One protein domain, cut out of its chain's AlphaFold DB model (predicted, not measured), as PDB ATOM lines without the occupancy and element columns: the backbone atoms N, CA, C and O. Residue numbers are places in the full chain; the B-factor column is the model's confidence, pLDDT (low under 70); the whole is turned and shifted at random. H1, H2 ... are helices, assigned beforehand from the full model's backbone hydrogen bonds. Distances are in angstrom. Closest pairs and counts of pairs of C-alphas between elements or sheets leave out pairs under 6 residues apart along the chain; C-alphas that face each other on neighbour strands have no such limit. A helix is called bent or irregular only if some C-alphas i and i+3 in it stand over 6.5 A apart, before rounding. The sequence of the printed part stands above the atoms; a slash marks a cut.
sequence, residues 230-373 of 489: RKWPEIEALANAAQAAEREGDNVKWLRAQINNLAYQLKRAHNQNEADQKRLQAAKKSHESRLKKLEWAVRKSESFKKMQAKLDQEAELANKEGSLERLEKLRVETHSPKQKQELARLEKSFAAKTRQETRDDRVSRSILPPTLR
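Overview. This is residues 230 to 373 of the 489 residues of an uncharacterized protein of Corynespora cassiicola Philippines (UniProt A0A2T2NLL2). Picture a rod built on one long helix, H3: H1 crosses its middle, H2 folds back along its first part, and at its far end H5, coming back from H4, packs on its last residues. H4 and H5 form a helical hairpin that carries the rod on beyond the end of H3, while the short H6 touches no helix. The printed part has 144 residues with six named helices, H1 to H6 in chain order, and no named strand: the class is all helix. It is extended, with a radius of gyration of the C-alphas of 24.7 A and spans of 84 by 32 by 28 A.

Arrangement. Begin at H1, residues 230 to 244, and look from it to the hub, H3, residues 274 to 319, which touches three helices. H1 touches residues 294 to 301 of H3 about perpendicular, at 73 degrees; their closest C-alphas, of Ala 239 and Val 298, are 4.5 A apart. H2, residues 252 to 265, forms a helical hairpin with H3, touching its residues 280 to 295 at a shallow tilt of 22 degrees, opposite ways; the closest C-alphas, of Ile 259 and Lys 284, are 5.7 A apart. H3 has a kink of 39 degrees near residue 313. H4, residues 323 to 333, is close to but not clearly touching H3. H5, residues 337 to 358, touches H4 at a tilt of 38 degrees, only just steep, opposite ways; the closest C-alphas, of Leu 330 and Leu 343, are 6.2 A apart. With residues 346 to 356, H5 touches residues 308 to 319 of H3, also at 38 degrees, only just steep, opposite ways; the closest C-alphas, of Ala 315 and Ser 349, are 4.5 A apart. H6, residues 370 to 373, is apart from H3 and H5. In H2, H4 and H5 every O i to N i+4 pair is within hydrogen-bond range, in H1 10 of 11 and in H3 40 of 42; H6 is too short for such a pair.

Along the chain. Find C-alpha 230 at (141.372, 147.594, 129.014); from there H1 runs 22.0 A, only just irregular, with C-alphas 230 and 233 6.50 A apart. H2 runs 20.0 A. H3 starts at C-alpha 274, (156.168, 108.563, 129.175), and runs 64.0 A; it is irregular, with C-alphas 314 and 317 7.3 A apart. H4 spans 15.0 A, H5 31.4 A and H6 4.9 A, ending at C-alpha 373, (156.824, 150.833, 132.739).

Size, cuts and confidence. Look for the two farthest C-alphas at His 270 and His 335, 83.9 A apart. The printed part has no cut. The link from H5 to H6 is long, with 11 residues. No printed residue is under 70 in pLDDT.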
ATOM      1  N   ARG A 230     141.682 148.912 129.568       97.44
ATOM      2  CA  ARG A 230     141.372 147.594 129.014       97.44
ATOM      3  C   ARG A 230     141.702 146.458 129.983       97.44
ATOM      4  O   ARG A 230     140.928 145.514 130.116       97.44
ATOM      5  N   LYS A 231     142.870 146.498 130.634       97.31
ATOM      6  CA  LYS A 231     143.356 145.383 131.467       97.31
ATOM      7  C   LYS A 231     142.749 145.324 132.855       97.31
ATOM      8  O   LYS A 231     142.648 144.234 133.408       97.31
ATOM      9  N   TRP A 232     142.363 146.451 133.432       96.00
ATOM     10  CA  TRP A 232     141.853 146.491 134.794       96.00
ATOM     11  C   TRP A 232     140.533 145.717 134.963       96.00
ATOM     12  O   TRP A 232     140.491 144.852 135.842       96.00
ATOM     13  N   PRO A 233     139.515 145.885 134.094       97.75
ATOM     14  CA  PRO A 233     138.286 145.097 134.165       97.75
ATOM     15  C   PRO A 233     138.530 143.591 134.015       97.75
ATOM     16  O   PRO A 233     137.896 142.801 134.706       97.75
ATOM     17  N   GLU A 234     139.488 143.170 133.174       97.31
ATOM     18  CA  GLU A 234     139.867 141.751 133.058       97.31
ATOM     19  C   GLU A 234     140.397 141.197 134.393       97.31
ATOM     20  O   GLU A 234     140.079 140.075 134.787       97.31
ATOM     21  N   ILE A 235     141.227 141.976 135.093       97.25
ATOM     22  CA  ILE A 235     141.814 141.597 136.384       97.25
ATOM     23  C   ILE A 235     140.738 141.544 137.460       97.25
ATOM     24  O   ILE A 235     140.711 140.604 138.255       97.25
ATOM     25  N   GLU A 236     139.859 142.539 137.486       97.19
ATOM     26  CA  GLU A 236     138.772 142.621 138.450       97.19
ATOM     27  C   GLU A 236     137.753 141.497 138.250       97.19
ATOM     28  O   GLU A 236     137.406 140.827 139.219       97.19
ATOM     29  N   ALA A 237     137.369 141.199 137.007       96.69
ATOM     30  CA  ALA A 237     136.509 140.064 136.686       96.69
ATOM     31  C   ALA A 237     137.129 138.733 137.141       96.69
ATOM     32  O   ALA A 237     136.450 137.917 137.758       96.69
ATOM     33  N   LEU A 238     138.433 138.525 136.913       96.19
ATOM     34  CA  LEU A 238     139.141 137.328 137.386       96.19
ATOM     35  C   LEU A 238     139.217 137.251 138.915       96.19
ATOM     36  O   LEU A 238     139.082 136.168 139.481       96.19
ATOM     37  N   ALA A 239     139.445 138.381 139.586       96.81
ATOM     38  CA  ALA A 239     139.479 138.441 141.042       96.81
ATOM     39  C   ALA A 239     138.096 138.152 141.646       96.81
ATOM     40  O   ALA A 239     137.997 137.369 142.589       96.81
ATOM     41  N   ASN A 240     137.039 138.728 141.070       96.06
ATOM     42  CA  ASN A 240     135.662 138.518 141.505       96.06
ATOM     43  C   ASN A 240     135.217 137.073 141.249       96.06
ATOM     44  O   ASN A 240     134.693 136.444 142.161       96.06
ATOM     45  N   ALA A 241     135.521 136.495 140.080       95.06
ATOM     46  CA  ALA A 241     135.243 135.086 139.786       95.06
ATOM     47  C   ALA A 241     135.958 134.134 140.764       95.06
ATOM     48  O   ALA A 241     135.375 133.148 141.218       95.06
ATOM     49  N   ALA A 242     137.202 134.451 141.145       95.00
ATOM     50  CA  ALA A 242     137.949 133.681 142.138       95.00
ATOM     51  C   ALA A 242     137.336 133.758 143.547       95.00
ATOM     52  O   ALA A 242     137.401 132.782 144.295       95.00
ATOM     53  N   GLN A 243     136.765 134.911 143.915       94.00
ATOM     54  CA  GLN A 243     136.114 135.131 145.211       94.00
ATOM     55  C   GLN A 243     134.708 134.521 145.270       94.00
ATOM     56  O   GLN A 243     134.368 133.886 146.265       94.00
ATOM     57  N   ALA A 244     133.920 134.680 144.207       93.75
ATOM     58  CA  ALA A 244     132.562 134.153 144.094       93.75
ATOM     59  C   ALA A 244     132.524 132.634 143.852       93.75
ATOM     60  O   ALA A 244     131.499 132.003 144.086       93.75
ATOM     61  N   ALA A 245     133.642 132.041 143.413       90.94
ATOM     62  CA  ALA A 245     133.760 130.619 143.093       90.94
ATOM     63  C   ALA A 245     132.701 130.127 142.079       90.94
ATOM     64  O   ALA A 245     132.276 128.976 142.145       90.94
ATOM     65  N   GLU A 246     132.307 130.981 141.124       84.38
ATOM     66  CA  GLU A 246     131.241 130.710 140.139       84.38
ATOM     67  C   GLU A 246     131.507 129.472 139.272       84.38
ATOM     68  O   GLU A 246     130.581 128.785 138.843       84.38
ATOM     69  N   ARG A 247     132.785 129.184 138.993       89.12
ATOM     70  CA  ARG A 247     133.230 128.009 138.237       89.12
ATOM     71  C   ARG A 247     134.251 127.243 139.062       89.12
ATOM     72  O   ARG A 247     135.181 127.842 139.604       89.12
ATOM     73  N   GLU A 248     134.158 125.913 139.075       85.69
ATOM     74  CA  GLU A 248     135.129 125.050 139.771       85.69
ATOM     75  C   GLU A 248     136.572 125.358 139.342       85.69
ATOM     76  O   GLU A 248     137.468 125.473 140.175       85.69
ATOM     77  N   GLY A 249     136.775 125.615 138.045       85.94
ATOM     78  CA  GLY A 249     138.075 125.973 137.480       85.94
ATOM     79  C   GLY A 249     138.644 127.325 137.924       85.94
ATOM     80  O   GLY A 249     139.837 127.542 137.724       85.94
ATOM     81  N   ASP A 250     137.838 128.217 138.507       88.19
ATOM     82  CA  ASP A 250     138.264 129.534 139.007       88.19
ATOM     83  C   ASP A 250     138.388 129.582 140.537       88.19
ATOM     84  O   ASP A 250     138.935 130.531 141.098       88.19
ATOM     85  N   ASN A 251     137.976 128.520 141.231       94.62
ATOM     86  CA  ASN A 251     138.148 128.415 142.669       94.62
ATOM     87  C   ASN A 251     139.613 128.082 143.019       94.62
ATOM     88  O   ASN A 251     140.128 126.997 142.735       94.62
ATOM     89  N   VAL A 252     140.283 129.013 143.706       95.31
ATOM     90  CA  VAL A 252     141.682 128.883 144.157       95.31
ATOM     91  C   VAL A 252     141.897 127.621 145.003       95.31
ATOM     92  O   VAL A 252     142.915 126.942 144.852       95.31
ATOM     93  N   LYS A 253     140.944 127.269 145.880       95.69
ATOM     94  CA  LYS A 253     141.033 126.064 146.722       95.69
ATOM     95  C   LYS A 253     140.929 124.791 145.880       95.69
ATOM     96  O   LYS A 253     141.709 123.865 146.094       95.69
ATOM     97  N   TRP A 254     140.021 124.774 144.905       95.44
ATOM     98  CA  TRP A 254     139.841 123.648 143.986       95.44
ATOM     99  C   TRP A 254     141.083 123.427 143.117       95.44
ATOM    100  O   TRP A 254     141.612 122.320 143.076       95.44
ATOM    101  N   LEU A 255     141.632 124.488 142.509       95.94
ATOM    102  CA  LEU A 255     142.852 124.394 141.697       95.94
ATOM    103  C   LEU A 255     144.043 123.861 142.498       95.94
ATOM    104  O   LEU A 255     144.785 123.015 142.003       95.94
ATOM    105  N   ARG A 256     144.218 124.311 143.748       96.75
ATOM    106  CA  ARG A 256     145.264 123.789 144.643       96.75
ATOM    107  C   ARG A 256     145.068 122.301 144.938       96.75
ATOM    108  O   ARG A 256     146.029 121.538 144.854       96.75
ATOM    109  N   ALA A 257     143.840 121.879 145.241       97.25
ATOM    110  CA  ALA A 257     143.521 120.469 145.458       97.25
ATOM    111  C   ALA A 257     143.798 119.623 144.202       97.25
ATOM    112  O   ALA A 257     144.414 118.562 144.299       97.25
ATOM    113  N   GLN A 258     143.441 120.127 143.018       97.06
ATOM    114  CA  GLN A 258     143.659 119.435 141.750       97.06
ATOM    115  C   GLN A 258     145.144 119.327 141.382       97.06
ATOM    116  O   GLN A 258     145.596 118.267 140.953       97.06
ATOM    117  N   ILE A 259     145.937 120.381 141.610       97.44
ATOM    118  CA  ILE A 259     147.400 120.345 141.442       97.44
ATOM    119  C   ILE A 259     148.020 119.289 142.365       97.44
ATOM    120  O   ILE A 259     148.884 118.527 141.926       97.44
ATOM    121  N   ASN A 260     147.565 119.206 143.620       97.81
ATOM    122  CA  ASN A 260     148.032 118.197 144.571       97.81
ATOM    123  C   ASN A 260     147.652 116.776 144.134       97.81
ATOM    124  O   ASN A 260     148.487 115.875 144.210       97.81
ATOM    125  N   ASN A 261     146.435 116.580 143.620       97.31
ATOM    126  CA  ASN A 261     145.988 115.298 143.076       97.31
ATOM    127  C   ASN A 261     146.839 114.876 141.866       97.31
ATOM    128  O   ASN A 261     147.398 113.782 141.859       97.31
ATOM    129  N   LEU A 262     147.050 115.765 140.889       96.94
ATOM    130  CA  LEU A 262     147.913 115.491 139.733       96.94
ATOM    131  C   LEU A 262     149.364 115.208 140.148       96.94
ATOM    132  O   LEU A 262     150.004 114.305 139.610       96.94
ATOM    133  N   ALA A 263     149.888 115.940 141.134       97.00
ATOM    134  CA  ALA A 263     151.217 115.686 141.687       97.00
ATOM    135  C   ALA A 263     151.309 114.316 142.378       97.00
ATOM    136  O   ALA A 263     152.355 113.673 142.317       97.00
ATOM    137  N   TYR A 264     150.231 113.864 143.014       96.94
ATOM    138  CA  TYR A 264     150.138 112.532 143.596       96.94
ATOM    139  C   TYR A 264     150.002 111.440 142.520       96.94
ATOM    140  O   TYR A 264     150.696 110.428 142.602       96.94
ATOM    141  N   GLN A 265     149.212 111.656 141.463       95.19
ATOM    142  CA  GLN A 265     149.092 110.735 140.324       95.19
ATOM    143  C   GLN A 265     150.416 110.534 139.582       95.19
ATOM    144  O   GLN A 265     150.730 109.404 139.213       95.19
ATOM    145  N   LEU A 266     151.214 111.596 139.430       95.31
ATOM    146  CA  LEU A 266     152.567 111.527 138.868       95.31
ATOM    147  C   LEU A 266     153.526 110.658 139.698       95.31
ATOM    148  O   LEU A 266     154.508 110.162 139.160       95.31
ATOM    149  N   LYS A 267     153.260 110.467 140.998       95.06
ATOM    150  CA  LYS A 267     154.066 109.603 141.877       95.06
ATOM    151  C   LYS A 267     153.625 108.136 141.853       95.06
ATOM    152  O   LYS A 267     154.314 107.296 142.426       95.06
ATOM    153  N   ARG A 268     152.477 107.805 141.250       93.94
ATOM    154  CA  ARG A 268     151.956 106.431 141.242       93.94
ATOM    155  C   ARG A 268     152.673 105.573 140.199       93.94
ATOM    156  O   ARG A 268     152.821 105.976 139.051       93.94
ATOM    157  N   ALA A 269     153.035 104.351 140.591       81.56
ATOM    158  CA  ALA A 269     153.795 103.417 139.757       81.56
ATOM    159  C   ALA A 269     153.097 103.028 138.437       81.56
ATOM    160  O   ALA A 269     153.773 102.768 137.450       81.56
ATOM    161  N   HIS A 270     151.761 103.040 138.378       80.94
ATOM    162  CA  HIS A 270     151.016 102.677 137.164       80.94
ATOM    163  C   HIS A 270     151.022 103.756 136.065       80.94
ATOM    164  O   HIS A 270     150.645 103.463 134.938       80.94
ATOM    165  N   ASN A 271     151.474 104.983 136.359       78.25
ATOM    166  CA  ASN A 271     151.552 106.090 135.393       78.25
ATOM    167  C   ASN A 271     152.991 106.322 134.901       78.25
ATOM    168  O   ASN A 271     153.408 107.459 134.684       78.25
ATOM    169  N   GLN A 272     153.791 105.257 134.784       83.44
ATOM    170  CA  GLN A 272     155.183 105.344 134.322       83.44
ATOM    171  C   GLN A 272     155.329 105.454 132.800       83.44
ATOM    172  O   GLN A 272     156.426 105.725 132.320       83.44
ATOM    173  N   ASN A 273     154.240 105.301 132.045       94.75
ATOM    174  CA  ASN A 273     154.248 105.555 130.612       94.75
ATOM    175  C   ASN A 273     154.622 107.022 130.331       94.75
ATOM    176  O   ASN A 273     154.007 107.950 130.863       94.75
ATOM    177  N   GLU A 274     155.626 107.237 129.480       95.44
ATOM    178  CA  GLU A 274     156.168 108.563 129.175       95.44
ATOM    179  C   GLU A 274     155.089 109.511 128.619       95.44
ATOM    180  O   GLU A 274     155.056 110.700 128.950       95.44
ATOM    181  N   ALA A 275     154.160 108.978 127.817       95.31
ATOM    182  CA  ALA A 275     153.048 109.743 127.261       95.31
ATOM    183  C   ALA A 275     152.098 110.267 128.356       95.31
ATOM    184  O   ALA A 275     151.736 111.449 128.359       95.31
ATOM    185  N   ASP A 276     151.750 109.419 129.327       93.06
ATOM    186  CA  ASP A 276     150.854 109.778 130.430       93.06
ATOM    187  C   ASP A 276     151.518 110.767 131.392       93.06
ATOM    188  O   ASP A 276     150.883 111.732 131.830       93.06
ATOM    189  N   GLN A 277     152.823 110.621 131.645       94.25
ATOM    190  CA  GLN A 277     153.586 111.598 132.423       94.25
ATOM    191  C   GLN A 277     153.601 112.975 131.759       94.25
ATOM    192  O   GLN A 277     153.334 113.976 132.429       94.25
ATOM    193  N   LYS A 278     153.862 113.048 130.446       96.31
ATOM    194  CA  LYS A 278     153.828 114.315 129.697       96.31
ATOM    195  C   LYS A 278     152.445 114.961 129.770       96.31
ATOM    196  O   LYS A 278     152.352 116.163 130.032       96.31
ATOM    197  N   ARG A 279     151.372 114.175 129.623       96.12
ATOM    198  CA  ARG A 279     149.985 114.656 129.733       96.12
ATOM    199  C   ARG A 279     149.667 115.197 131.130       96.12
ATOM    200  O   ARG A 279     149.160 116.312 131.248       96.12
ATOM    201  N   LEU A 280     149.995 114.450 132.186       96.50
ATOM    202  CA  LEU A 280     149.767 114.862 133.576       96.50
ATOM    203  C   LEU A 280     150.597 116.096 133.952       96.50
ATOM    204  O   LEU A 280     150.092 117.010 134.605       96.50
ATOM    205  N   GLN A 281     151.854 116.170 133.505       96.62
ATOM    206  CA  GLN A 281     152.700 117.348 133.697       96.62
ATOM    207  C   GLN A 281     152.150 118.573 132.962       96.62
ATOM    208  O   GLN A 281     152.146 119.663 133.531       96.62
ATOM    209  N   ALA A 282     151.666 118.416 131.726       97.62
ATOM    210  CA  ALA A 282     151.042 119.501 130.973       97.62
ATOM    211  C   ALA A 282     149.769 120.010 131.670       97.62
ATOM    212  O   ALA A 282     149.615 121.219 131.856       97.62
ATOM    213  N   ALA A 283     148.906 119.104 132.144       97.44
ATOM    214  CA  ALA A 283     147.714 119.455 132.916       97.44
ATOM    215  C   ALA A 283     148.076 120.189 134.218       97.44
ATOM    216  O   ALA A 283     147.525 121.252 134.511       97.44
ATOM    217  N   LYS A 284     149.066 119.684 134.964       97.38
ATOM    218  CA  LYS A 284     149.565 120.326 136.186       97.38
ATOM    219  C   LYS A 284     150.096 121.732 135.905       97.38
ATOM    220  O   LYS A 284     149.680 122.673 136.575       97.38
ATOM    221  N   LYS A 285     150.953 121.901 134.890       97.81
ATOM    222  CA  LYS A 285     151.490 123.213 134.482       97.81
ATOM    223  C   LYS A 285     150.375 124.181 134.072       97.81
ATOM    224  O   LYS A 285     150.445 125.366 134.404       97.81
ATOM    225  N   SER A 286     149.340 123.686 133.390       97.00
ATOM    226  CA  SER A 286     148.161 124.472 133.010       97.00
ATOM    227  C   SER A 286     147.404 124.985 134.244       97.00
ATOM    228  O   SER A 286     147.190 126.194 134.378       97.00
ATOM    229  N   HIS A 287     147.100 124.108 135.209       97.12
ATOM    230  CA  HIS A 287     146.458 124.506 136.468       97.12
ATOM    231  C   HIS A 287     147.330 125.437 137.318       97.12
ATOM    232  O   HIS A 287     146.812 126.406 137.864       97.12
ATOM    233  N   GLU A 288     148.643 125.207 137.397       97.38
ATOM    234  CA  GLU A 288     149.577 126.093 138.108       97.38
ATOM    235  C   GLU A 288     149.619 127.494 137.491       97.38
ATOM    236  O   GLU A 288     149.633 128.492 138.211       97.38
ATOM    237  N   SER A 289     149.615 127.585 136.160       97.06
ATOM    238  CA  SER A 289     149.607 128.862 135.443       97.06
ATOM    239  C   SER A 289     148.303 129.622 135.688       97.06
ATOM    240  O   SER A 289     148.330 130.825 135.959       97.06
ATOM    241  N   ARG A 290     147.162 128.918 135.674       96.00
ATOM    242  CA  ARG A 290     145.852 129.496 136.010       96.00
ATOM    243  C   ARG A 290     145.784 129.946 137.470       96.00
ATOM    244  O   ARG A 290     145.378 131.076 137.723       96.00
ATOM    245  N   LEU A 291     146.244 129.116 138.410       97.06
ATOM    246  CA  LEU A 291     146.300 129.449 139.835       97.06
ATOM    247  C   LEU A 291     147.140 130.710 140.069       97.06
ATOM    248  O   LEU A 291     146.661 131.648 140.701       97.06
ATOM    249  N   LYS A 292     148.346 130.780 139.488       97.50
ATOM    250  CA  LYS A 292     149.213 131.968 139.570       97.50
ATOM    251  C   LYS A 292     148.527 133.216 139.016       97.50
ATOM    252  O   LYS A 292     148.667 134.286 139.602       97.50
ATOM    253  N   LYS A 293     147.784 133.094 137.909       96.81
ATOM    254  CA  LYS A 293     147.032 134.206 137.309       96.81
ATOM    255  C   LYS A 293     145.917 134.704 138.235       96.81
ATOM    256  O   LYS A 293     145.800 135.913 138.418       96.81
ATOM    257  N   LEU A 294     145.144 133.799 138.841       96.50
ATOM    258  CA  LEU A 294     144.060 134.146 139.771       96.50
ATOM    259  C   LEU A 294     144.597 134.746 141.071       96.50
ATOM    260  O   LEU A 294     144.155 135.814 141.479       96.50
ATOM    261  N   GLU A 295     145.601 134.119 141.688       96.69
ATOM    262  CA  GLU A 295     146.251 134.647 142.894       96.69
ATOM    263  C   GLU A 295     146.873 136.025 142.639       96.69
ATOM    264  O   GLU A 295     146.763 136.931 143.468       96.69
ATOM    265  N   TRP A 296     147.495 136.216 141.470       97.19
ATOM    266  CA  TRP A 296     147.997 137.520 141.056       97.19
ATOM    267  C   TRP A 296     146.862 138.539 140.908       97.19
ATOM    268  O   TRP A 296     146.992 139.637 141.449       97.19
ATOM    269  N   ALA A 297     145.754 138.184 140.249       97.56
ATOM    270  CA  ALA A 297     144.612 139.077 140.049       97.56
ATOM    271  C   ALA A 297     143.959 139.489 141.377       97.56
ATOM    272  O   ALA A 297     143.799 140.685 141.626       97.56
ATOM    273  N   VAL A 298     143.688 138.531 142.273       97.12
ATOM    274  CA  VAL A 298     143.156 138.785 143.625       97.12
ATOM    275  C   VAL A 298     144.091 139.713 144.398       97.12
ATOM    276  O   VAL A 298     143.668 140.768 144.871       97.12
ATOM    277  N   ARG A 299     145.394 139.398 144.441       97.50
ATOM    278  CA  ARG A 299     146.382 140.235 145.139       97.50
ATOM    279  C   ARG A 299     146.433 141.654 144.575       97.50
ATOM    280  O   ARG A 299     146.602 142.607 145.339       97.50
ATOM    281  N   LYS A 300     146.357 141.818 143.250       97.44
ATOM    282  CA  LYS A 300     146.391 143.134 142.596       97.44
ATOM    283  C   LYS A 300     145.123 143.934 142.855       97.44
ATOM    284  O   LYS A 300     145.259 145.097 143.219       97.44
ATOM    285  N   SER A 301     143.952 143.311 142.751       96.94
ATOM    286  CA  SER A 301     142.665 143.935 143.071       96.94
ATOM    287  C   SER A 301     142.641 144.434 144.519       96.94
ATOM    288  O   SER A 301     142.408 145.615 144.764       96.94
ATOM    289  N   GLU A 302     143.024 143.597 145.487       97.06
ATOM    290  CA  GLU A 302     143.096 144.001 146.897       97.06
ATOM    291  C   GLU A 302     144.121 145.113 147.150       97.06
ATOM    292  O   GLU A 302     143.850 146.059 147.892       97.06
ATOM    293  N   SER A 303     145.308 145.011 146.544       96.50
ATOM    294  CA  SER A 303     146.353 146.032 146.691       96.50
ATOM    295  C   SER A 303     145.906 147.377 146.125       96.50
ATOM    296  O   SER A 303     146.226 148.411 146.701       96.50
ATOM    297  N   PHE A 304     145.177 147.362 145.009       95.88
ATOM    298  CA  PHE A 304     144.630 148.561 144.392       95.88
ATOM    299  C   PHE A 304     143.521 149.164 145.244       95.88
ATOM    300  O   PHE A 304     143.628 150.334 145.570       95.88
ATOM    301  N   LYS A 305     142.549 148.370 145.719       96.25
ATOM    302  CA  LYS A 305     141.488 148.845 146.630       96.25
ATOM    303  C   LYS A 305     142.066 149.518 147.879       96.25
ATOM    304  O   LYS A 305     141.653 150.611 148.245       96.25
ATOM    305  N   LYS A 306     143.079 148.901 148.502       96.88
ATOM    306  CA  LYS A 306     143.792 149.480 149.658       96.88
ATOM    307  C   LYS A 306     144.507 150.785 149.314       96.88
ATOM    308  O   LYS A 306     144.554 151.698 150.133       96.88
ATOM    309  N   MET A 307     145.117 150.848 148.136       95.69
ATOM    310  CA  MET A 307     145.866 152.015 147.680       95.69
ATOM    311  C   MET A 307     144.927 153.167 147.301       95.69
ATOM    312  O   MET A 307     145.172 154.285 147.739       95.69
ATOM    313  N   GLN A 308     143.824 152.883 146.611       95.06
ATOM    314  CA  GLN A 308     142.782 153.845 146.269       95.06
ATOM    315  C   GLN A 308     142.144 154.422 147.531       95.06
ATOM    316  O   GLN A 308     142.182 155.627 147.706       95.06
ATOM    317  N   ALA A 309     141.736 153.582 148.492       96.88
ATOM    318  CA  ALA A 309     141.214 154.059 149.777       96.88
ATOM    319  C   ALA A 309     142.206 154.973 150.522       96.88
ATOM    320  O   ALA A 309     141.806 155.937 151.170       96.88
ATOM    321  N   LYS A 310     143.515 154.698 150.423       96.69
ATOM    322  CA  LYS A 310     144.551 155.563 151.000       96.69
ATOM    323  C   LYS A 310     144.678 156.892 150.248       96.69
ATOM    324  O   LYS A 310     144.844 157.923 150.894       96.69
ATOM    325  N   LEU A 311     144.656 156.873 148.915       94.81
ATOM    326  CA  LEU A 311     144.701 158.094 148.108       94.81
ATOM    327  C   LEU A 311     143.453 158.942 148.321       94.81
ATOM    328  O   LEU A 311     143.593 160.147 148.476       94.81
ATOM    329  N   ASP A 312     142.278 158.318 148.412       96.19
ATOM    330  CA  ASP A 312     141.009 158.987 148.687       96.19
ATOM    331  C   ASP A 312     141.088 159.738 150.021       96.19
ATOM    332  O   ASP A 312     140.818 160.935 150.055       96.19
ATOM    333  N   GLN A 313     141.575 159.076 151.082       96.50
ATOM    334  CA  GLN A 313     141.820 159.692 152.395       96.50
ATOM    335  C   GLN A 313     142.826 160.851 152.336       96.50
ATOM    336  O   GLN A 313     142.630 161.891 152.960       96.50
ATOM    337  N   GLU A 314     143.931 160.693 151.596       96.44
ATOM    338  CA  GLU A 314     144.925 161.761 151.442       96.44
ATOM    339  C   GLU A 314     144.399 162.929 150.582       96.44
ATOM    340  O   GLU A 314     144.800 164.069 150.812       96.44
ATOM    341  N   ALA A 315     143.491 162.669 149.638       96.62
ATOM    342  CA  ALA A 315     142.898 163.645 148.725       96.62
ATOM    343  C   ALA A 315     141.652 164.353 149.292       96.62
ATOM    344  O   ALA A 315     141.190 165.323 148.689       96.62
ATOM    345  N   GLU A 316     141.128 163.945 150.456       96.69
ATOM    346  CA  GLU A 316     139.920 164.523 151.071       96.69
ATOM    347  C   GLU A 316     139.955 166.057 151.154       96.69
ATOM    348  O   GLU A 316     138.947 166.716 150.909       96.69
ATOM    349  N   LEU A 317     141.110 166.649 151.480       95.94
ATOM    350  CA  LEU A 317     141.253 168.107 151.568       95.94
ATOM    351  C   LEU A 317     141.215 168.797 150.198       95.94
ATOM    352  O   LEU A 317     140.669 169.892 150.101       95.94
ATOM    353  N   ALA A 318     141.753 168.154 149.160       95.69
ATOM    354  CA  ALA A 318     141.767 168.659 147.787       95.69
ATOM    355  C   ALA A 318     140.423 168.461 147.061       95.69
ATOM    356  O   ALA A 318     140.163 169.087 146.036       95.69
ATOM    357  N   ASN A 319     139.559 167.583 147.578       95.75
ATOM    358  CA  ASN A 319     138.211 167.365 147.049       95.75
ATOM    359  C   ASN A 319     137.171 168.332 147.630       95.75
ATOM    360  O   ASN A 319     136.072 168.425 147.093       95.75
ATOM    361  N   LYS A 320     137.502 169.073 148.694       97.06
ATOM    362  CA  LYS A 320     136.632 170.133 149.223       97.06
ATOM    363  C   LYS A 320     136.599 171.318 148.257       97.06
ATOM    364  O   LYS A 320     137.645 171.749 147.761       97.06
ATOM    365  N   GLU A 321     135.408 171.861 148.024       95.69
ATOM    366  CA  GLU A 321     135.213 173.086 147.242       95.69
ATOM    367  C   GLU A 321     136.011 174.251 147.854       95.69
ATOM    368  O   GLU A 321     136.160 174.350 149.075       95.69
ATOM    369  N   GLY A 322     136.603 175.098 147.008       95.56
ATOM    370  CA  GLY A 322     137.455 176.217 147.440       95.56
ATOM    371  C   GLY A 322     138.856 175.830 147.944       95.56
ATOM    372  O   GLY A 322     139.617 176.696 148.375       95.56
ATOM    373  N   SER A 323     139.245 174.551 147.890       95.38
ATOM    374  CA  SER A 323     140.593 174.112 148.296       95.38
ATOM    375  C   SER A 323     141.713 174.688 147.422       95.38
ATOM    376  O   SER A 323     142.792 174.970 147.945       95.38
ATOM    377  N   LEU A 324     141.455 174.913 146.127       96.06
ATOM    378  CA  LEU A 324     142.391 175.563 145.201       96.06
ATOM    379  C   LEU A 324     142.629 177.029 145.578       96.06
ATOM    380  O   LEU A 324     143.769 177.424 145.793       96.06
ATOM    381  N   GLU A 325     141.561 177.806 145.775       96.62
ATOM    382  CA  GLU A 325     141.673 179.201 146.222       96.62
ATOM    383  C   GLU A 325     142.391 179.305 147.570       96.62
ATOM    384  O   GLU A 325     143.189 180.212 147.801       96.62
ATOM    385  N   ARG A 326     142.130 178.362 148.483       96.31
ATOM    386  CA  ARG A 326     142.821 178.295 149.775       96.31
ATOM    387  C   ARG A 326     144.311 178.010 149.608       96.31
ATOM    388  O   ARG A 326     145.113 178.592 150.335       96.31
ATOM    389  N   LEU A 327     144.685 177.132 148.675       95.44
ATOM    390  CA  LEU A 327     146.081 176.842 148.352       95.44
ATOM    391  C   LEU A 327     146.787 178.093 147.812       95.44
ATOM    392  O   LEU A 327     147.874 178.424 148.281       95.44
ATOM    393  N   GLU A 328     146.159 178.806 146.878       95.25
ATOM    394  CA  GLU A 328     146.698 180.042 146.301       95.25
ATOM    395  C   GLU A 328     146.838 181.153 147.347       95.25
ATOM    396  O   GLU A 328     147.913 181.741 147.472       95.25
ATOM    397  N   LYS A 329     145.810 181.370 148.179       96.50
ATOM    398  CA  LYS A 329     145.863 182.323 149.302       96.50
ATOM    399  C   LYS A 329     147.006 182.001 150.260       96.50
ATOM    400  O   LYS A 329     147.790 182.880 150.608       96.50
ATOM    401  N   LEU A 330     147.160 180.730 150.639       95.25
ATOM    402  CA  LEU A 330     148.249 180.312 151.521       95.25
ATOM    403  C   LEU A 330     149.623 180.525 150.885       95.25
ATOM    404  O   LEU A 330     150.521 180.950 151.602       95.25
ATOM    405  N   ARG A 331     149.795 180.284 149.578       94.50
ATOM    406  CA  ARG A 331     151.072 180.527 148.877       94.50
ATOM    407  C   ARG A 331     151.508 181.989 148.935       94.50
ATOM    408  O   ARG A 331     152.701 182.245 149.060       94.50
ATOM    409  N   VAL A 332     150.561 182.925 148.888       94.62
ATOM    410  CA  VAL A 332     150.842 184.365 148.999       94.62
ATOM    411  C   VAL A 332     151.067 184.781 150.459       94.62
ATOM    412  O   VAL A 332     151.965 185.563 150.757       94.62
ATOM    413  N   GLU A 333     150.292 184.232 151.397       91.69
ATOM    414  CA  GLU A 333     150.254 184.687 152.793       91.69
ATOM    415  C   GLU A 333     151.184 183.925 153.760       91.69
ATOM    416  O   GLU A 333     151.093 184.149 154.970       91.69
ATOM    417  N   THR A 334     152.081 183.038 153.303       78.00
ATOM    418  CA  THR A 334     152.898 182.183 154.196       78.00
ATOM    419  C   THR A 334     153.898 182.935 155.090       78.00
ATOM    420  O   THR A 334     155.104 182.944 154.845       78.00
ATOM    421  N   HIS A 335     153.425 183.463 156.219       81.38
ATOM    422  CA  HIS A 335     154.262 184.118 157.228       81.38
ATOM    423  C   HIS A 335     154.359 183.273 158.510       81.38
ATOM    424  O   HIS A 335     155.414 183.209 159.142       81.38
ATOM    425  N   SER A 336     153.295 182.546 158.871       92.88
ATOM    426  CA  SER A 336     153.218 181.746 160.101       92.88
ATOM    427  C   SER A 336     153.650 180.281 159.904       92.88
ATOM    428  O   SER A 336     153.298 179.660 158.894       92.88
ATOM    429  N   PRO A 337     154.330 179.640 160.881       93.88
ATOM    430  CA  PRO A 337     154.665 178.213 160.808       93.88
ATOM    431  C   PRO A 337     153.424 177.313 160.694       93.88
ATOM    432  O   PRO A 337     153.494 176.258 160.067       93.88
ATOM    433  N   LYS A 338     152.277 177.737 161.247       94.81
ATOM    434  CA  LYS A 338     151.005 177.008 161.110       94.81
ATOM    435  C   LYS A 338     150.513 177.005 159.659       94.81
ATOM    436  O   LYS A 338     150.172 175.945 159.146       94.81
ATOM    437  N   GLN A 339     150.569 178.156 158.983       94.38
ATOM    438  CA  GLN A 339     150.211 178.285 157.564       94.38
ATOM    439  C   GLN A 339     151.136 177.447 156.675       94.38
ATOM    440  O   GLN A 339     150.662 176.786 155.760       94.38
ATOM    441  N   LYS A 340     152.442 177.386 156.980       93.12
ATOM    442  CA  LYS A 340     153.389 176.522 156.249       93.12
ATOM    443  C   LYS A 340     153.046 175.034 156.376       93.12
ATOM    444  O   LYS A 340     153.124 174.298 155.397       93.12
ATOM    445  N   GLN A 341     152.649 174.581 157.568       95.62
ATOM    446  CA  GLN A 341     152.204 173.196 157.768       95.62
ATOM    447  C   GLN A 341     150.895 172.903 157.032       95.62
ATOM    448  O   GLN A 341     150.728 171.817 156.482       95.62
ATOM    449  N   GLU A 342     149.968 173.858 157.029       95.69
ATOM    450  CA  GLU A 342     148.702 173.747 156.313       95.69
ATOM    451  C   GLU A 342     148.904 173.701 154.795       95.69
ATOM    452  O   GLU A 342     148.366 172.806 154.145       95.69
ATOM    453  N   LEU A 343     149.750 174.583 154.256       95.38
ATOM    454  CA  LEU A 343     150.167 174.576 152.857       95.38
ATOM    455  C   LEU A 343     150.746 173.208 152.480       95.38
ATOM    456  O   LEU A 343     150.256 172.574 151.553       95.38
ATOM    457  N   ALA A 344     151.705 172.694 153.259       95.50
ATOM    458  CA  ALA A 344     152.311 171.387 153.000       95.50
ATOM    459  C   ALA A 344     151.287 170.232 153.028       95.50
ATOM    460  O   ALA A 344     151.410 169.269 152.268       95.50
ATOM    461  N   ARG A 345     150.261 170.305 153.891       96.75
ATOM    462  CA  ARG A 345     149.161 169.324 153.919       96.75
ATOM    463  C   ARG A 345     148.286 169.419 152.669       96.75
ATOM    464  O   ARG A 345     147.972 168.378 152.095       96.75
ATOM    465  N   LEU A 346     147.919 170.631 152.246       96.38
ATOM    466  CA  LEU A 346     147.126 170.846 151.034       96.38
ATOM    467  C   LEU A 346     147.893 170.409 149.786       96.38
ATOM    468  O   LEU A 346     147.360 169.637 148.994       96.38
ATOM    469  N   GLU A 347     149.161 170.785 149.649       96.19
ATOM    470  CA  GLU A 347     150.011 170.347 148.537       96.19
ATOM    471  C   GLU A 347     150.135 168.822 148.485       96.19
ATOM    472  O   GLU A 347     149.996 168.225 147.417       96.19
ATOM    473  N   LYS A 348     150.296 168.164 149.643       96.44
ATOM    474  CA  LYS A 348     150.273 166.697 149.713       96.44
ATOM    475  C   LYS A 348     148.930 166.123 149.238       96.44
ATOM    476  O   LYS A 348     148.942 165.129 148.513       96.44
ATOM    477  N   SER A 349     147.800 166.729 149.609       97.06
ATOM    478  CA  SER A 349     146.476 166.266 149.166       97.06
ATOM    479  C   SER A 349     146.238 166.457 147.666       97.06
ATOM    480  O   SER A 349     145.738 165.543 147.013       97.06
ATOM    481  N   PHE A 350     146.672 167.578 147.082       97.00
ATOM    482  CA  PHE A 350     146.595 167.801 145.636       97.00
ATOM    483  C   PHE A 350     147.512 166.847 144.866       97.00
ATOM    484  O   PHE A 350     147.115 166.303 143.836       97.00
ATOM    485  N   ALA A 351     148.703 166.557 145.397       94.06
ATOM    486  CA  ALA A 351     149.585 165.543 144.828       94.06
ATOM    487  C   ALA A 351     148.965 164.132 144.885       94.06
ATOM    488  O   ALA A 351     149.138 163.355 143.946       94.06
ATOM    489  N   ALA A 352     148.236 163.792 145.955       95.19
ATOM    490  CA  ALA A 352     147.504 162.527 146.055       95.19
ATOM    491  C   ALA A 352     146.350 162.450 145.041       95.19
ATOM    492  O   ALA A 352     146.244 161.453 144.330       95.19
ATOM    493  N   LYS A 353     145.562 163.525 144.899       96.25
ATOM    494  CA  LYS A 353     144.496 163.640 143.890       96.25
ATOM    495  C   LYS A 353     145.034 163.494 142.464       96.25
ATOM    496  O   LYS A 353     144.539 162.678 141.695       96.25
ATOM    497  N   THR A 354     146.129 164.183 142.147       93.19
ATOM    498  CA  THR A 354     146.792 164.082 140.835       93.19
ATOM    499  C   THR A 354     147.248 162.645 140.548       93.19
ATOM    500  O   THR A 354     147.092 162.151 139.434       93.19
ATOM    501  N   ARG A 355     147.784 161.924 141.549       91.69
ATOM    502  CA  ARG A 355     148.159 160.501 141.405       91.69
ATOM    503  C   ARG A 355     146.951 159.605 141.144       91.69
ATOM    504  O   ARG A 355     147.040 158.712 140.305       91.69
ATOM    505  N   GLN A 356     145.841 159.872 141.827       92.44
ATOM    506  CA  GLN A 356     144.582 159.153 141.647       92.44
ATOM    507  C   GLN A 356     144.037 159.336 140.217       92.44
ATOM    508  O   GLN A 356     143.696 158.353 139.561       92.44
ATOM    509  N   GLU A 357     144.028 160.570 139.702       90.50
ATOM    510  CA  GLU A 357     143.565 160.910 138.346       90.50
ATOM    511  C   GLU A 357     144.483 160.346 137.249       90.50
ATOM    512  O   GLU A 357     144.022 159.762 136.267       90.50
ATOM    513  N   THR A 358     145.802 160.461 137.425       87.56
ATOM    514  CA  THR A 358     146.796 159.917 136.481       87.56
ATOM    515  C   THR A 358     146.910 158.391 136.541       87.56
ATOM    516  O   THR A 358     147.482 157.789 135.630       87.56
ATOM    517  N   ARG A 359     146.356 157.749 137.583       89.62
ATOM    518  CA  ARG A 359     146.518 156.320 137.915       89.62
ATOM    519  C   ARG A 359     147.984 155.895 138.031       89.62
ATOM    520  O   ARG A 359     148.330 154.735 137.787       89.62
ATOM    521  N   ASP A 360     148.862 156.813 138.419       88.00
ATOM    522  CA  ASP A 360     150.316 156.655 138.362       88.00
ATOM    523  C   ASP A 360     150.914 156.006 139.627       88.00
ATOM    524  O   ASP A 360     151.935 156.409 140.205       88.00
ATOM    525  N   ASP A 361     150.272 154.929 140.057       91.81
ATOM    526  CA  ASP A 361     150.590 154.251 141.301       91.81
ATOM    527  C   ASP A 361     151.488 153.038 141.103       91.81
ATOM    528  O   ASP A 361     151.529 152.391 140.053       91.81
ATOM    529  N   ARG A 362     152.174 152.643 142.181       94.38
ATOM    530  CA  ARG A 362     153.026 151.442 142.187       94.38
ATOM    531  C   ARG A 362     152.260 150.181 141.761       94.38
ATOM    532  O   ARG A 362     152.855 149.287 141.156       94.38
ATOM    533  N   VAL A 363     150.969 150.089 142.096       95.19
ATOM    534  CA  VAL A 363     150.113 148.952 141.721       95.19
ATOM    535  C   VAL A 363     149.792 149.002 140.227       95.19
ATOM    536  O   VAL A 363     150.077 148.027 139.533       95.19
ATOM    537  N   SER A 364     149.327 150.138 139.711       94.44
ATOM    538  CA  SER A 364     149.033 150.342 138.288       94.44
ATOM    539  C   SER A 364     150.261 150.087 137.405       94.44
ATOM    540  O   SER A 364     150.212 149.272 136.484       94.44
ATOM    541  N   ARG A 365     151.435 150.626 137.769       94.69
ATOM    542  CA  ARG A 365     152.695 150.390 137.031       94.69
ATOM    543  C   ARG A 365     153.168 148.943 137.016       94.69
ATOM    544  O   ARG A 365     154.022 148.581 136.215       94.69
ATOM    545  N   SER A 366     152.687 148.113 137.936       95.88
ATOM    546  CA  SER A 366     153.030 146.689 137.955       95.88
ATOM    547  C   SER A 366     152.178 145.838 137.010       95.88
ATOM    548  O   SER A 366     152.457 144.650 136.866       95.88
ATOM    549  N   ILE A 367     151.142 146.435 136.417       96.19
ATOM    550  CA  ILE A 367     150.252 145.820 135.427       96.19
ATOM    551  C   ILE A 367     150.671 146.230 134.011       96.19
ATOM    552  O   ILE A 367     150.474 145.461 133.071       96.19
ATOM    553  N   LEU A 368     151.284 147.410 133.872       96.69
ATOM    554  CA  LEU A 368     151.836 147.896 132.612       96.69
ATOM    555  C   LEU A 368     152.904 146.944 132.039       96.69
ATOM    556  O   LEU A 368     153.691 146.363 132.799       96.69
ATOM    557  N   PRO A 369     152.969 146.803 130.702       96.75
ATOM    558  CA  PRO A 369     154.041 146.072 130.044       96.75
ATOM    559  C   PRO A 369     155.394 146.776 130.265       96.75
ATOM    560  O   PRO A 369     155.423 147.985 130.506       96.75
ATOM    561  N   PRO A 370     156.532 146.062 130.153       95.69
ATOM    562  CA  PRO A 370     157.858 146.633 130.407       95.69
ATOM    563  C   PRO A 370     158.172 147.900 129.600       95.69
ATOM    564  O   PRO A 370     158.820 148.798 130.125       95.69
ATOM    565  N   THR A 371     157.669 147.998 128.364       95.19
ATOM    566  CA  THR A 371     157.851 149.161 127.480       95.19
ATOM    567  C   THR A 371     157.204 150.433 128.026       95.19
ATOM    568  O   THR A 371     157.806 151.491 127.934       95.19
ATOM    569  N   LEU A 372     156.027 150.321 128.653       95.50
ATOM    570  CA  LEU A 372     155.291 151.447 129.250       95.50
ATOM    571  C   LEU A 372     155.649 151.666 130.730       95.50
ATOM    572  O   LEU A 372     155.186 152.611 131.364       95.50
ATOM    573  N   ARG A 373     156.437 150.761 131.324       93.62
ATOM    574  CA  ARG A 373     156.824 150.833 132.739       93.62
ATOM    575  C   ARG A 373     157.949 151.832 132.981       93.62
ATOM    576  O   ARG A 373     158.005 152.440 134.053       93.62
TER     577      ARG A 373